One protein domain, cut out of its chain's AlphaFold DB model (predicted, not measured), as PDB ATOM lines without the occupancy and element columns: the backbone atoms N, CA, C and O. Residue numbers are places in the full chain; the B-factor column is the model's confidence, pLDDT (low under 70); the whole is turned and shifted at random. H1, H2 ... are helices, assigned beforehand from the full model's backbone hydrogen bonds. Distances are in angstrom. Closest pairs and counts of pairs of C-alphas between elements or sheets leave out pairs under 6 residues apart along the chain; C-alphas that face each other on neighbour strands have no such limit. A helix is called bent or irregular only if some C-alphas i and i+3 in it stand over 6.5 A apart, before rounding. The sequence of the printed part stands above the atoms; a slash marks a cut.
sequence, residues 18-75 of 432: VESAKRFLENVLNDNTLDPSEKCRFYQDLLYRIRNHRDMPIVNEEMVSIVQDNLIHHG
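What this domain is: This is residues 18 to 75 of the 432 residues of an uncharacterized protein of Caenorhabditis remanei (UniProt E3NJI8). The model is an open, three-helix arch: H1 and H2 make a narrow V joined at its tip by the turn of residues 31 to 35, and from the far end of H2 the chain reaches across through residues 53 to 60 to H3, which sticks out alone. H2, this link and H3 form the arch, and H1 folds back from the start of H2 toward its hollow side, leaving a wide gap between H3 and the V. The printed part has 58 residues, with three named helices in the order H1, H2, H3 and no named strand; its class is all helix. It is loose, with a radius of gyration of the C-alphas of 14.8 A, and spans 39 by 28 by 19 A.

How they stand to each other: H1, residues 18 to 30, is joined to H2, residues 36 to 52, by a tight link of 5 residues. The two helices are close but not clearly touching, with 2 pairs of C-alphas within 8 A. Their closest C-alphas are those of Leu 29 and Lys 39, 6.5 A apart. They run opposite ways at a shallow tilt of 31 degrees, and their centres are 14.1 A apart. A short link of 8 residues joins H2 to H3, residues 61 to 74. H3 is apart from H2, and it is apart from H1 too. Residues 59 to 75, of which 61 to 74 belong to H3, stand free, and so do residues 18 to 24 of H1. In H1, H2 and H3 every O i to N i+4 pair is within hydrogen-bond range.

Where its parts are: H1 begins at C-alpha 18, at (36.266, -12.441, -84.762), and measures 18.1 A from its first to its last C-alpha. H2, the longest helix with 17 residues, begins at C-alpha 36, at (56.622, -21.025, -74.734), and measures 24.1 A. H3, with 14 residues, measures 19.6 A and ends at C-alpha 74, at (32.223, -33.624, -97.940). None of the three helices is bent.

The domain as a whole: The two C-alphas farthest apart are those of Ser 37 and Ile 72, at 39.2 A. The first and last printed C-alphas, those of Val 18 and Gly 75, are 24.7 A apart. The printed part has no cut, and neither of its two links between helices is long. The mean pLDDT of the printed part is 77.7. It is under 70 at residue 18, residues 54 to 63 and residues 73 to 75.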
ATOM      1  N   VAL A  18      35.434 -12.982 -85.849       69.38
ATOM      2  CA  VAL A  18      36.266 -12.441 -84.762       69.38
ATOM      3  C   VAL A  18      36.293 -13.387 -83.557       69.38
ATOM      4  O   VAL A  18      37.356 -13.615 -82.981       69.38
ATOM      5  N   GLU A  19      35.154 -13.982 -83.198       73.38
ATOM      6  CA  GLU A  19      35.063 -14.896 -82.056       73.38
ATOM      7  C   GLU A  19      35.750 -16.239 -82.343       73.38
ATOM      8  O   GLU A  19      36.499 -16.741 -81.503       73.38
ATOM      9  N   SER A  20      35.608 -16.769 -83.565       74.50
ATOM     10  CA  SER A  20      36.340 -17.971 -83.998       74.50
ATOM     11  C   SER A  20      37.866 -17.768 -83.987       74.50
ATOM     12  O   SER A  20      38.606 -18.629 -83.508       74.50
ATOM     13  N   ALA A  21      38.348 -16.596 -84.426       75.00
ATOM     14  CA  ALA A  21      39.767 -16.247 -84.396       75.00
ATOM     15  C   ALA A  21      40.288 -16.069 -82.960       75.00
ATOM     16  O   ALA A  21      41.403 -16.501 -82.654       75.00
ATOM     17  N   LYS A  22      39.474 -15.488 -82.068       80.50
ATOM     18  CA  LYS A  22      39.785 -15.369 -80.639       80.50
ATOM     19  C   LYS A  22      39.922 -16.746 -79.981       80.50
ATOM     20  O   LYS A  22      40.963 -17.010 -79.384       80.50
ATOM     21  N   ARG A  23      38.952 -17.651 -80.173       82.19
ATOM     22  CA  ARG A  23      39.023 -19.032 -79.654       82.19
ATOM     23  C   ARG A  23      40.217 -19.808 -80.209       82.19
ATOM     24  O   ARG A  23      40.862 -20.545 -79.473       82.19
ATOM     25  N   PHE A  24      40.554 -19.631 -81.489       83.88
ATOM     26  CA  PHE A  24      41.748 -20.252 -82.072       83.88
ATOM     27  C   PHE A  24      43.045 -19.763 -81.406       83.88
ATOM     28  O   PHE A  24      43.900 -20.580 -81.062       83.88
ATOM     29  N   LEU A  25      43.178 -18.453 -81.178       87.44
ATOM     30  CA  LEU A  25      44.319 -17.881 -80.458       87.44
ATOM     31  C   LEU A  25      44.387 -18.376 -79.010       87.44
ATOM     32  O   LEU A  25      45.457 -18.782 -78.563       87.44
ATOM     33  N   GLU A  26      43.259 -18.396 -78.303       87.06
ATOM     34  CA  GLU A  26      43.166 -18.929 -76.940       87.06
ATOM     35  C   GLU A  26      43.571 -20.408 -76.889       87.06
ATOM     36  O   GLU A  26      44.382 -20.775 -76.045       87.06
ATOM     37  N   ASN A  27      43.119 -21.241 -77.831       89.56
ATOM     38  CA  ASN A  27      43.513 -22.650 -77.905       89.56
ATOM     39  C   ASN A  27      45.030 -22.825 -78.095       89.56
ATOM     40  O   ASN A  27      45.645 -23.602 -77.371       89.56
ATOM     41  N   VAL A  28      45.654 -22.084 -79.021       86.69
ATOM     42  CA  VAL A  28      47.109 -22.171 -79.275       86.69
ATOM     43  C   VAL A  28      47.931 -21.643 -78.092       86.69
ATOM     44  O   VAL A  28      48.993 -22.183 -77.778       86.69
ATOM     45  N   LEU A  29      47.458 -20.597 -77.409       85.69
ATOM     46  CA  LEU A  29      48.142 -20.033 -76.240       85.69
ATOM     47  C   LEU A  29      47.977 -20.911 -74.988       85.69
ATOM     48  O   LEU A  29      48.931 -21.036 -74.214       85.69
ATOM     49  N   ASN A  30      46.828 -21.568 -74.825       89.56
ATOM     50  CA  ASN A  30      46.523 -22.455 -73.697       89.56
ATOM     51  C   ASN A  30      47.014 -23.903 -73.893       89.56
ATOM     52  O   ASN A  30      46.954 -24.692 -72.951       89.56
ATOM     53  N   ASP A  31      47.514 -24.273 -75.076       88.75
ATOM     54  CA  ASP A  31      48.034 -25.620 -75.335       88.75
ATOM     55  C   ASP A  31      49.312 -25.889 -74.522       88.75
ATOM     56  O   ASP A  31      50.390 -25.383 -74.836       88.75
ATOM     57  N   ASN A  32      49.204 -26.687 -73.462       90.75
ATOM     58  CA  ASN A  32      50.330 -27.036 -72.590       90.75
ATOM     59  C   ASN A  32      51.371 -27.955 -73.255       90.75
ATOM     60  O   ASN A  32      52.436 -28.161 -72.678       90.75
ATOM     61  N   THR A  33      51.088 -28.511 -74.439       92.25
ATOM     62  CA  THR A  33      52.054 -29.319 -75.204       92.25
ATOM     63  C   THR A  33      53.008 -28.465 -76.042       92.25
ATOM     64  O   THR A  33      54.067 -28.948 -76.440       92.25
ATOM     65  N   LEU A  34      52.660 -27.197 -76.284       87.88
ATOM     66  CA  LEU A  34      53.425 -26.279 -77.121       87.88
ATOM     67  C   LEU A  34      54.375 -25.417 -76.273       87.88
ATOM     68  O   LEU A  34      53.948 -24.706 -75.356       87.88
ATOM     69  N   ASP A  35      55.665 -25.450 -76.606       93.00
ATOM     70  CA  ASP A  35      56.715 -24.746 -75.862       93.00
ATOM     71  C   ASP A  35      56.507 -23.211 -75.876       93.00
ATOM     72  O   ASP A  35      56.122 -22.648 -76.912       93.00
ATOM     73  N   PRO A  36      56.781 -22.479 -74.772       91.06
ATOM     74  CA  PRO A  36      56.622 -21.025 -74.734       91.06
ATOM     75  C   PRO A  36      57.416 -20.280 -75.817       91.06
ATOM     76  O   PRO A  36      56.961 -19.238 -76.294       91.06
ATOM     77  N   SER A  37      58.565 -20.809 -76.256       90.69
ATOM     78  CA  SER A  37      59.341 -20.226 -77.357       90.69
ATOM     79  C   SER A  37      58.596 -20.334 -78.692       90.69
ATOM     80  O   SER A  37      58.576 -19.381 -79.479       90.69
ATOM     81  N   GLU A  38      57.916 -21.456 -78.934       89.38
ATOM     82  CA  GLU A  38      57.121 -21.678 -80.144       89.38
ATOM     83  C   GLU A  38      55.841 -20.832 -80.150       89.38
ATOM     84  O   GLU A  38      55.532 -20.219 -81.177       89.38
ATOM     85  N   LYS A  39      55.170 -20.678 -78.997       87.69
ATOM     86  CA  LYS A  39      54.047 -19.732 -78.819       87.69
ATOM     87  C   LYS A  39      54.462 -18.290 -79.115       87.69
ATOM     88  O   LYS A  39      53.823 -17.611 -79.923       87.69
ATOM     89  N   CYS A  40      55.567 -17.832 -78.522       89.56
ATOM     90  CA  CYS A  40      56.128 -16.503 -78.779       89.56
ATOM     91  C   CYS A  40      56.469 -16.303 -80.261       89.56
ATOM     92  O   CYS A  40      56.156 -15.257 -80.834       89.56
ATOM     93  N   ARG A  41      57.067 -17.310 -80.905       89.62
ATOM     94  CA  ARG A  41      57.421 -17.253 -82.325       89.62
ATOM     95  C   ARG A  41      56.193 -17.211 -83.231       89.62
ATOM     96  O   ARG A  41      56.173 -16.410 -84.160       89.62
ATOM     97  N   PHE A  42      55.167 -18.014 -82.950       88.38
ATOM     98  CA  PHE A  42      53.886 -17.973 -83.660       88.38
ATOM     99  C   PHE A  42      53.240 -16.582 -83.569       88.38
ATOM    100  O   PHE A  42      52.832 -16.024 -84.590       88.38
ATOM    101  N   TYR A  43      53.220 -15.986 -82.373       88.69
ATOM    102  CA  TYR A  43      52.661 -14.651 -82.162       88.69
ATOM    103  C   TYR A  43      53.461 -13.558 -82.893       88.69
ATOM    104  O   TYR A  43      52.876 -12.685 -83.535       88.69
ATOM    105  N   GLN A  44      54.797 -13.636 -82.886       87.94
ATOM    106  CA  GLN A  44      55.659 -12.739 -83.667       87.94
ATOM    107  C   GLN A  44      55.418 -12.870 -85.179       87.94
ATOM    108  O   GLN A  44      55.299 -11.854 -85.864       87.94
ATOM    109  N   ASP A  45      55.299 -14.096 -85.700       84.81
ATOM    110  CA  ASP A  45      55.002 -14.366 -87.114       84.81
ATOM    111  C   ASP A  45      53.626 -13.810 -87.526       84.81
ATOM    112  O   ASP A  45      53.479 -13.261 -88.622       84.81
ATOM    113  N   LEU A  46      52.625 -13.920 -86.646       86.25
ATOM    114  CA  LEU A  46      51.282 -13.374 -86.847       86.25
ATOM    115  C   LEU A  46      51.300 -11.838 -86.876       86.25
ATOM    116  O   LEU A  46      50.833 -11.236 -87.845       86.25
ATOM    117  N   LEU A  47      51.905 -11.202 -85.865       85.50
ATOM    118  CA  LEU A  47      52.057  -9.743 -85.803       85.50
ATOM    119  C   LEU A  47      52.857  -9.195 -86.991       85.50
ATOM    120  O   LEU A  47      52.497  -8.159 -87.550       85.50
ATOM    121  N   TYR A  48      53.919  -9.888 -87.412       87.00
ATOM    122  CA  TYR A  48      54.715  -9.512 -88.581       87.00
ATOM    123  C   TYR A  48      53.867  -9.502 -89.858       87.00
ATOM    124  O   TYR A  48      53.968  -8.565 -90.654       87.00
ATOM    125  N   ARG A  49      53.005 -10.509 -90.051       82.94
ATOM    126  CA  ARG A  49      52.113 -10.584 -91.219       82.94
ATOM    127  C   ARG A  49      51.051  -9.489 -91.186       82.94
ATOM    128  O   ARG A  49      50.924  -8.780 -92.176       82.94
ATOM    129  N   ILE A  50      50.380  -9.274 -90.053       81.12
ATOM    130  CA  ILE A  50      49.387  -8.192 -89.900       81.12
ATOM    131  C   ILE A  50      50.032  -6.814 -90.146       81.12
ATOM    132  O   ILE A  50      49.450  -5.953 -90.807       81.12
ATOM    133  N   ARG A  51      51.258  -6.597 -89.653       79.06
ATOM    134  CA  ARG A  51      51.973  -5.322 -89.811       79.06
ATOM    135  C   ARG A  51      52.409  -5.047 -91.250       79.06
ATOM    136  O   ARG A  51      52.275  -3.910 -91.696       79.06
ATOM    137  N   ASN A  52      52.955  -6.050 -91.940       81.69
ATOM    138  CA  ASN A  52      53.627  -5.873 -93.235       81.69
ATOM    139  C   ASN A  52      52.771  -6.270 -94.448       81.69
ATOM    140  O   ASN A  52      53.127  -5.942 -95.577       81.69
ATOM    141  N   HIS A  53      51.653  -6.958 -94.224       72.81
ATOM    142  CA  HIS A  53      50.722  -7.402 -95.257       72.81
ATOM    143  C   HIS A  53      49.284  -7.029 -94.879       72.81
ATOM    144  O   HIS A  53      48.405  -7.883 -94.813       72.81
ATOM    145  N   ARG A  54      49.055  -5.730 -94.644       61.91
ATOM    146  CA  ARG A  54      47.714  -5.165 -94.404       61.91
ATOM    147  C   ARG A  54      46.740  -5.463 -95.548       61.91
ATOM    148  O   ARG A  54      45.560  -5.653 -95.298       61.91
ATOM    149  N   ASP A  55      47.276  -5.566 -96.762       64.12
ATOM    150  CA  ASP A  55      46.521  -5.803 -97.992       64.12
ATOM    151  C   ASP A  55      46.506  -7.285 -98.411       64.12
ATOM    152  O   ASP A  55      46.049  -7.600 -99.508       64.12
ATOM    153  N   MET A  56      47.026  -8.220 -97.593       60.09
ATOM    154  CA  MET A  56      46.814  -9.643 -97.890       60.09
ATOM    155  C   MET A  56      45.337  -9.977 -97.661       60.09
ATOM    156  O   MET A  56      44.862  -9.821 -96.531       60.09
ATOM    157  N   PRO A  57      44.626 -10.526 -98.662       54.97
ATOM    158  CA  PRO A  57      43.347 -11.159 -98.412       54.97
ATOM    159  C   PRO A  57      43.604 -12.329 -97.459       54.97
ATOM    160  O   PRO A  57      44.255 -13.311 -97.815       54.97
ATOM    161  N   ILE A  58      43.112 -12.223 -96.222       58.31
ATOM    162  CA  ILE A  58      43.187 -13.317 -95.235       58.31
ATOM    163  C   ILE A  58      42.505 -14.577 -95.802       58.31
ATOM    164  O   ILE A  58      42.894 -15.703 -95.493       58.31
ATOM    165  N   VAL A  59      41.544 -14.367 -96.705       55.50
ATOM    166  CA  VAL A  59      40.932 -15.377 -97.559       55.50
ATOM    167  C   VAL A  59      41.145 -14.967 -99.021       55.50
ATOM    168  O   VAL A  59      40.499 -14.044 -99.510       55.50
ATOM    169  N   ASN A  60      42.064 -15.634 -99.726       59.06
ATOM    170  CA  ASN A  60      42.165 -15.527-101.187       59.06
ATOM    171  C   ASN A  60      40.957 -16.206-101.849       59.06
ATOM    172  O   ASN A  60      40.447 -17.192-101.323       59.06
ATOM    173  N   GLU A  61      40.582 -15.776-103.052       65.62
ATOM    174  CA  GLU A  61      39.541 -16.426-103.867       65.62
ATOM    175  C   GLU A  61      39.838 -17.922-104.109       65.62
ATOM    176  O   GLU A  61      38.960 -18.765-103.947       65.62
ATOM    177  N   GLU A  62      41.116 -18.284-104.317       62.91
ATOM    178  CA  GLU A  62      41.574 -19.685-104.325       62.91
ATOM    179  C   GLU A  62      41.181 -20.438-103.036       62.91
ATOM    180  O   GLU A  62      40.734 -21.579-103.100       62.91
ATOM    181  N   MET A  63      41.303 -19.817-101.858       65.50
ATOM    182  CA  MET A  63      40.924 -20.445-100.585       65.50
ATOM    183  C   MET A  63      39.403 -20.579-100.444       65.50
ATOM    184  O   MET A  63      38.957 -21.584 -99.896       65.50
ATOM    185  N   VAL A  64      38.615 -19.626-100.961       71.12
ATOM    186  CA  VAL A  64      37.145 -19.754-101.022       71.12
ATOM    187  C   VAL A  64      36.758 -20.929-101.915       71.12
ATOM    188  O   VAL A  64      35.991 -21.780-101.473       71.12
ATOM    189  N   SER A  65      37.344 -21.029-103.115       75.38
ATOM    190  CA  SER A  65      37.074 -22.139-104.041       75.38
ATOM    191  C   SER A  65      37.453 -23.493-103.436       75.38
ATOM    192  O   SER A  65      36.653 -24.418-103.462       75.38
ATOM    193  N   ILE A  66      38.603 -23.592-102.754       72.00
ATOM    194  CA  ILE A  66      39.009 -24.811-102.042       72.00
ATOM    195  C   ILE A  66      38.015 -25.153-100.922       72.00
ATOM    196  O   ILE A  66      37.727 -26.327-100.708       72.00
ATOM    197  N   VAL A  67      37.488 -24.172-100.182       70.75
ATOM    198  CA  VAL A  67      36.477 -24.429 -99.140       70.75
ATOM    199  C   VAL A  67      35.140 -24.854 -99.754       70.75
ATOM    200  O   VAL A  67      34.530 -25.784 -99.236       70.75
ATOM    201  N   GLN A  68      34.716 -24.247-100.866       72.81
ATOM    202  CA  GLN A  68      33.512 -24.643-101.604       72.81
ATOM    203  C   GLN A  68      33.640 -26.060-102.181       72.81
ATOM    204  O   GLN A  68      32.770 -26.883-101.919       72.81
ATOM    205  N   ASP A  69      34.745 -26.389-102.852       73.31
ATOM    206  CA  ASP A  69      35.022 -27.736-103.369       73.31
ATOM    207  C   ASP A  69      35.018 -28.781-102.243       73.31
ATOM    208  O   ASP A  69      34.402 -29.837-102.373       73.31
ATOM    209  N   ASN A  70      35.655 -28.492-101.100       70.12
ATOM    210  CA  ASN A  70      35.619 -29.399 -99.947       70.12
ATOM    211  C   ASN A  70      34.210 -29.509 -99.339       70.12
ATOM    212  O   ASN A  70      33.847 -30.586 -98.875       70.12
ATOM    213  N   LEU A  71      33.407 -28.441 -99.349       73.88
ATOM    214  CA  LEU A  71      32.021 -28.476 -98.877       73.88
ATOM    215  C   LEU A  71      31.107 -29.256 -99.836       73.88
ATOM    216  O   LEU A  71      30.206 -29.941 -99.371       73.88
ATOM    217  N   ILE A  72      31.369 -29.224-101.143       75.69
ATOM    218  CA  ILE A  72      30.658 -30.020-102.157       75.69
ATOM    219  C   ILE A  72      31.093 -31.496-102.105       75.69
ATOM    220  O   ILE A  72      30.275 -32.389-102.301       75.69
ATOM    221  N   HIS A  73      32.367 -31.778-101.816       67.94
ATOM    222  CA  HIS A  73      32.898 -33.145-101.729       67.94
ATOM    223  C   HIS A  73      32.697 -33.833-100.366       67.94
ATOM    224  O   HIS A  73      32.811 -35.059-100.291       67.94
ATOM    225  N   HIS A  74      32.432 -33.081 -99.292       61.59
ATOM    226  CA  HIS A  74      32.223 -33.624 -97.940       61.59
ATOM    227  C   HIS A  74      30.871 -33.267 -97.314       61.59
ATOM    228  O   HIS A  74      30.473 -33.905 -96.339       61.59
ATOM    229  N   GLY A  75      30.140 -32.300 -97.868       50.09
ATOM    230  CA  GLY A  75      28.708 -32.171 -97.636       50.09
ATOM    231  C   GLY A  75      27.986 -33.335 -98.309       50.09
ATOM    232  O   GLY A  75      28.225 -33.629 -99.477       50.09
TER     233      GLY A  75